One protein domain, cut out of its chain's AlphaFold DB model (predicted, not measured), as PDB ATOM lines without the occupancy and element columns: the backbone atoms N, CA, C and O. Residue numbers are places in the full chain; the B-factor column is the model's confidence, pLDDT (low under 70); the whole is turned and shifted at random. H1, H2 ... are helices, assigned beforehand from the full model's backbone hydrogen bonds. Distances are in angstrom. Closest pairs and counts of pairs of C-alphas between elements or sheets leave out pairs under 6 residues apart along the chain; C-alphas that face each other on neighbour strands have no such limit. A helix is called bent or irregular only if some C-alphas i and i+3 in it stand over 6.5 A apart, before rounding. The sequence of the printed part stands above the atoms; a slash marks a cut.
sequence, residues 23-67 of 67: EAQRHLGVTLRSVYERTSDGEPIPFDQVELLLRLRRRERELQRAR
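AT A GLANCE: This is residues 23 to 67 of the 67 residues of an uncharacterized protein of Methylobacterium sp. TER-1 (UniProt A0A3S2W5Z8). Two helices with no contact between them make the two arms of a wide, open V; the longer one, H2, forms one arm, H1 forms the other, and the link of residues 40 to 46 makes the bottom. The space between the arms is empty, and there is no core. The printed part has 45 residues with two named helices, H1 then H2 along the chain, and no named strand; its class is all helix. It is extended, with a radius of gyration of the C-alphas of 18.4 A, and the C-alphas span 54 by 22 by 12 A.

HOW THE PARTS SIT: The longest helix is H2, residues 47 to 65. It is apart from H1, residues 23 to 39: no C-alpha of the one is within 8 A of the other. A short link of 7 residues joins H1 to H2. Residues 42 to 67, of which 47 to 65 belong to H2, stand free. Residues 23 to 32 and 34 to 40 stand free too, of which 23 to 32 and 34 to 39 belong to H1. In H1 and H2 every O i to N i+4 pair is within hydrogen-bond range.

IN THESE COORDINATES: H2 has 19 residues and is 27.3 A long from C-alpha 47 at (84.277, 15.885, -1.495) to C-alpha 65 at (74.652, 16.656, 24.024). H1 has 17 residues and is 24.4 A long from C-alpha 23 at (119.992, 1.519, -0.293) to C-alpha 39 at (100.417, 13.999, -7.868). Neither helix is bent.

THE WHOLE: The two C-alphas farthest apart are those of Glu 23 and Ala 66, at 54.5 A. The C-alphas of the first and last printed residues, Glu 23 and Arg 67, are 53.9 A apart; Arg 67 is the chain's last residue. The printed part has no cut and no long link. The mean pLDDT of the printed part is 94.7, and no printed residue is under 70.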
ATOM      1  N   GLU A  23     119.850   0.537   0.783       90.88
ATOM      2  CA  GLU A  23     119.992   1.519  -0.293       90.88
ATOM      3  C   GLU A  23     118.821   1.474  -1.285       90.88
ATOM      4  O   GLU A  23     118.222   2.512  -1.571       90.88
ATOM      5  N   ALA A  24     118.437   0.279  -1.742       90.56
ATOM      6  CA  ALA A  24     117.304   0.092  -2.646       90.56
ATOM      7  C   ALA A  24     115.994   0.565  -1.999       90.56
ATOM      8  O   ALA A  24     115.216   1.287  -2.620       90.56
ATOM      9  N   GLN A  25     115.779   0.239  -0.721       92.00
ATOM     10  CA  GLN A  25     114.617   0.709   0.031       92.00
ATOM     11  C   GLN A  25     114.606   2.237   0.175       92.00
ATOM     12  O   GLN A  25     113.560   2.862  -0.004       92.00
ATOM     13  N   ARG A  26     115.759   2.860   0.457       92.38
ATOM     14  CA  ARG A  26     115.871   4.324   0.537       92.38
ATOM     15  C   ARG A  26     115.545   4.978  -0.803       92.38
ATOM     16  O   ARG A  26     114.771   5.930  -0.836       92.38
ATOM     17  N   HIS A  27     116.111   4.467  -1.893       95.06
ATOM     18  CA  HIS A  27     115.878   4.997  -3.233       95.06
ATOM     19  C   HIS A  27     114.403   4.887  -3.643       95.06
ATOM     20  O   HIS A  27     113.815   5.860  -4.126       95.06
ATOM     21  N   LEU A  28     113.778   3.737  -3.377       95.06
ATOM     22  CA  LEU A  28     112.349   3.537  -3.602       95.06
ATOM     23  C   LEU A  28     111.505   4.486  -2.749       95.06
ATOM     24  O   LEU A  28     110.595   5.118  -3.276       95.06
ATOM     25  N   GLY A  29     111.831   4.650  -1.466       94.50
ATOM     26  CA  GLY A  29     111.121   5.568  -0.574       94.50
ATOM     27  C   GLY A  29     111.165   7.019  -1.059       94.50
ATOM     28  O   GLY A  29     110.128   7.678  -1.108       94.50
ATOM     29  N   VAL A  30     112.339   7.503  -1.478       97.44
ATOM     30  CA  VAL A  30     112.497   8.852  -2.053       97.44
ATOM     31  C   VAL A  30     111.676   8.997  -3.332       97.44
ATOM     32  O   VAL A  30     110.972   9.991  -3.505       97.44
ATOM     33  N   THR A  31     111.721   7.995  -4.206       97.25
ATOM     34  CA  THR A  31     110.997   8.026  -5.480       97.25
ATOM     35  C   THR A  31     109.484   8.034  -5.265       97.25
ATOM     36  O   THR A  31     108.793   8.875  -5.837       97.25
ATOM     37  N   LEU A  32     108.965   7.156  -4.402       96.62
ATOM     38  CA  LEU A  32     107.540   7.086  -4.070       96.62
ATOM     39  C   LEU A  32     107.042   8.373  -3.413       96.62
ATOM     40  O   LEU A  32     105.990   8.880  -3.797       96.62
ATOM     41  N   ARG A  33     107.818   8.938  -2.476       95.88
ATOM     42  CA  ARG A  33     107.509  10.241  -1.876       95.88
ATOM     43  C   ARG A  33     107.431  11.326  -2.946       95.88
ATOM     44  O   ARG A  33     106.441  12.040  -2.999       95.88
ATOM     45  N   SER A  34     108.425  11.404  -3.826       96.94
ATOM     46  CA  SER A  34     108.463  12.414  -4.885       96.94
ATOM     47  C   SER A  34     107.289  12.288  -5.864       96.94
ATOM     48  O   SER A  34     106.789  13.293  -6.361       96.94
ATOM     49  N   VAL A  35     106.834  11.065  -6.157       96.94
ATOM     50  CA  VAL A  35     105.619  10.852  -6.957       96.94
ATOM     51  C   VAL A  35     104.400  11.387  -6.213       96.94
ATOM     52  O   VAL A  35     103.690  12.211  -6.777       96.94
ATOM     53  N   TYR A  36     104.205  10.990  -4.953       95.75
ATOM     54  CA  TYR A  36     103.085  11.454  -4.133       95.75
ATOM     55  C   TYR A  36     103.037  12.985  -4.024       95.75
ATOM     56  O   TYR A  36     101.989  13.587  -4.246       95.75
ATOM     57  N   GLU A  37     104.181  13.615  -3.749       95.38
ATOM     58  CA  GLU A  37     104.313  15.071  -3.638       95.38
ATOM     59  C   GLU A  37     103.899  15.800  -4.920       95.38
ATOM     60  O   GLU A  37     103.336  16.885  -4.869       95.38
ATOM     61  N   ARG A  38     104.144  15.204  -6.092       94.12
ATOM     62  CA  ARG A  38     103.758  15.807  -7.374       94.12
ATOM     63  C   ARG A  38     102.308  15.563  -7.766       94.12
ATOM     64  O   ARG A  38     101.779  16.334  -8.556       94.12
ATOM     65  N   THR A  39     101.717  14.449  -7.342       92.12
ATOM     66  CA  THR A  39     100.417  13.999  -7.868       92.12
ATOM     67  C   THR A  39      99.265  14.180  -6.900       92.12
ATOM     68  O   THR A  39      98.113  14.034  -7.299       92.12
ATOM     69  N   SER A  40      99.555  14.341  -5.615       88.94
ATOM     70  CA  SER A  40      98.557  14.190  -4.559       88.94
ATOM     71  C   SER A  40      98.754  15.177  -3.422       88.94
ATOM     72  O   SER A  40      97.772  15.605  -2.824       88.94
ATOM     73  N   ASP A  41      99.996  15.550  -3.115       91.19
ATOM     74  CA  ASP A  41     100.247  16.604  -2.137       91.19
ATOM     75  C   ASP A  41      99.774  17.963  -2.672       91.19
ATOM     76  O   ASP A  41      99.994  18.310  -3.831       91.19
ATOM     77  N   GLY A  42      99.070  18.716  -1.831       86.38
ATOM     78  CA  GLY A  42      98.455  19.995  -2.201       86.38
ATOM     79  C   GLY A  42      97.114  19.905  -2.940       86.38
ATOM     80  O   GLY A  42      96.428  20.924  -3.039       86.38
ATOM     81  N   GLU A  43      96.692  18.721  -3.393       92.62
ATOM     82  CA  GLU A  43      95.349  18.537  -3.950       92.62
ATOM     83  C   GLU A  43      94.279  18.686  -2.851       92.62
ATOM     84  O   GLU A  43      94.493  18.293  -1.695       92.62
ATOM     85  N   PRO A  44      93.106  19.260  -3.170       94.19
ATOM     86  CA  PRO A  44      92.033  19.387  -2.202       94.19
ATOM     87  C   PRO A  44      91.527  18.009  -1.766       94.19
ATOM     88  O   PRO A  44      91.461  17.059  -2.548       94.19
ATOM     89  N   ILE A  45      91.095  17.917  -0.507       91.94
ATOM     90  CA  ILE A  45      90.467  16.702   0.019       91.94
ATOM     91  C   ILE A  45      89.217  16.386  -0.825       91.94
ATOM     92  O   ILE A  45      88.359  17.265  -0.971       91.94
ATOM     93  N   PRO A  46      89.068  15.151  -1.346       94.94
ATOM     94  CA  PRO A  46      87.896  14.764  -2.122       94.94
ATOM     95  C   PRO A  46      86.587  15.020  -1.368       94.94
ATOM     96  O   PRO A  46      86.495  14.771  -0.164       94.94
ATOM     97  N   PHE A  47      85.556  15.473  -2.085       96.06
ATOM     98  CA  PHE A  47      84.277  15.885  -1.495       96.06
ATOM     99  C   PHE A  47      83.659  14.812  -0.586       96.06
ATOM    100  O   PHE A  47      83.263  15.118   0.535       96.06
ATOM    101  N   ASP A  48      83.673  13.548  -1.009       96.56
ATOM    102  CA  ASP A  48      83.128  12.428  -0.233       96.56
ATOM    103  C   ASP A  48      83.828  12.255   1.127       96.56
ATOM    104  O   ASP A  48      83.205  11.911   2.134       96.56
ATOM    105  N   GLN A  49      85.135  12.533   1.184       96.00
ATOM    106  CA  GLN A  49      85.893  12.499   2.434       96.00
ATOM    107  C   GLN A  49      85.528  13.691   3.328       96.00
ATOM    108  O   GLN A  49      85.384  13.529   4.540       96.00
ATOM    109  N   VAL A  50      85.309  14.875   2.744       97.50
ATOM    110  CA  VAL A  50      84.798  16.044   3.477       97.50
ATOM    111  C   VAL A  50      83.408  15.756   4.051       97.50
ATOM    112  O   VAL A  50      83.167  16.014   5.232       97.50
ATOM    113  N   GLU A  51      82.502  15.168   3.266       98.12
ATOM    114  CA  GLU A  51      81.179  14.760   3.743       98.12
ATOM    115  C   GLU A  51      81.272  13.789   4.921       98.12
ATOM    116  O   GLU A  51      80.562  13.955   5.919       98.12
ATOM    117  N   LEU A  52      82.158  12.794   4.834       98.12
ATOM    118  CA  LEU A  52      82.389  11.849   5.921       98.12
ATOM    119  C   LEU A  52      82.844  12.569   7.198       98.12
ATOM    120  O   LEU A  52      82.256  12.348   8.258       98.12
ATOM    121  N   LEU A  53      83.826  13.471   7.106       98.00
ATOM    122  CA  LEU A  53      84.306  14.258   8.249       98.00
ATOM    123  C   LEU A  53      83.189  15.103   8.876       98.00
ATOM    124  O   LEU A  53      83.052  15.157  10.101       98.00
ATOM    125  N   LEU A  54      82.345  15.730   8.054       98.06
ATOM    126  CA  LEU A  54      81.201  16.504   8.537       98.06
ATOM    127  C   LEU A  54      80.169  15.625   9.256       98.06
ATOM    128  O   LEU A  54      79.654  16.019  10.310       98.06
ATOM    129  N   ARG A  55      79.886  14.429   8.726       98.06
ATOM    130  CA  ARG A  55      78.986  13.448   9.355       98.06
ATOM    131  C   ARG A  55      79.539  12.965  10.694       98.06
ATOM    132  O   ARG A  55      78.791  12.936  11.671       98.06
ATOM    133  N   LEU A  56      80.837  12.671  10.767       98.25
ATOM    134  CA  LEU A  56      81.509  12.290  12.013       98.25
ATOM    135  C   LEU A  56      81.404  13.404  13.058       98.25
ATOM    136  O   LEU A  56      80.882  13.176  14.147       98.25
ATOM    137  N   ARG A  57      81.756  14.641  12.695       97.75
ATOM    138  CA  ARG A  57      81.657  15.802  13.595       97.75
ATOM    139  C   ARG A  57      80.230  16.065  14.075       97.75
ATOM    140  O   ARG A  57      80.002  16.537  15.192       97.75
ATOM    141  N   ARG A  58      79.228  15.831  13.225       98.00
ATOM    142  CA  ARG A  58      77.820  15.905  13.633       98.00
ATOM    143  C   ARG A  58      77.512  14.844  14.687       98.00
ATOM    144  O   ARG A  58      76.972  15.198  15.733       98.00
ATOM    145  N   ARG A  59      77.894  13.591  14.436       97.62
ATOM    146  CA  ARG A  59      77.660  12.471  15.352       97.62
ATOM    147  C   ARG A  59      78.323  12.689  16.712       97.62
ATOM    148  O   ARG A  59      77.696  12.445  17.736       97.62
ATOM    149  N   GLU A  60      79.550  13.199  16.732       98.00
ATOM    150  CA  GLU A  60      80.267  13.534  17.968       98.00
ATOM    151  C   GLU A  60      79.525  14.582  18.802       98.00
ATOM    152  O   GLU A  60      79.335  14.402  20.003       98.00
ATOM    153  N   ARG A  61      79.040  15.658  18.169       97.94
ATOM    154  CA  ARG A  61      78.258  16.695  18.862       97.94
ATOM    155  C   ARG A  61      76.938  16.161  19.408       97.94
ATOM    156  O   ARG A  61      76.513  16.580  20.479       97.94
ATOM    157  N   GLU A  62      76.279  15.262  18.681       97.94
ATOM    158  CA  GLU A  62      75.063  14.595  19.160       97.94
ATOM    159  C   GLU A  62      75.350  13.760  20.416       97.94
ATOM    160  O   GLU A  62      74.621  13.876  21.398       97.94
ATOM    161  N   LEU A  63      76.449  12.997  20.429       96.88
ATOM    162  CA  LEU A  63      76.874  12.223  21.602       96.88
ATOM    163  C   LEU A  63      77.221  13.115  22.801       96.88
ATOM    164  O   LEU A  63      76.861  12.786  23.925       96.88
ATOM    165  N   GLN A  64      77.884  14.252  22.570       95.31
ATOM    166  CA  GLN A  64      78.218  15.210  23.631       95.31
ATOM    167  C   GLN A  64      76.985  15.853  24.272       95.31
ATOM    168  O   GLN A  64      77.021  16.155  25.456       95.31
ATOM    169  N   ARG A  65      75.906  16.075  23.509       95.50
ATOM    170  CA  ARG A  65      74.652  16.656  24.024       95.50
ATOM    171  C   ARG A  65      73.769  15.649  24.757       95.50
ATOM    172  O   ARG A  65      72.914  16.057  25.529       95.50
ATOM    173  N   ALA A  66      73.917  14.363  24.447       90.00
ATOM    174  CA  ALA A  66      73.171  13.282  25.087       90.00
ATOM    175  C   ALA A  66      73.791  12.833  26.426       90.00
ATOM    176  O   ALA A  66      73.249  11.934  27.069       90.00
ATOM    177  N   ARG A  67      74.929  13.422  26.805       74.38
ATOM    178  CA  ARG A  67      75.626  13.216  28.074       74.38
ATOM    179  C   ARG A  67      75.307  14.353  29.035       74.38
ATOM    180  O   ARG A  67      75.205  14.049  30.240       74.38
TER     181      ARG A  67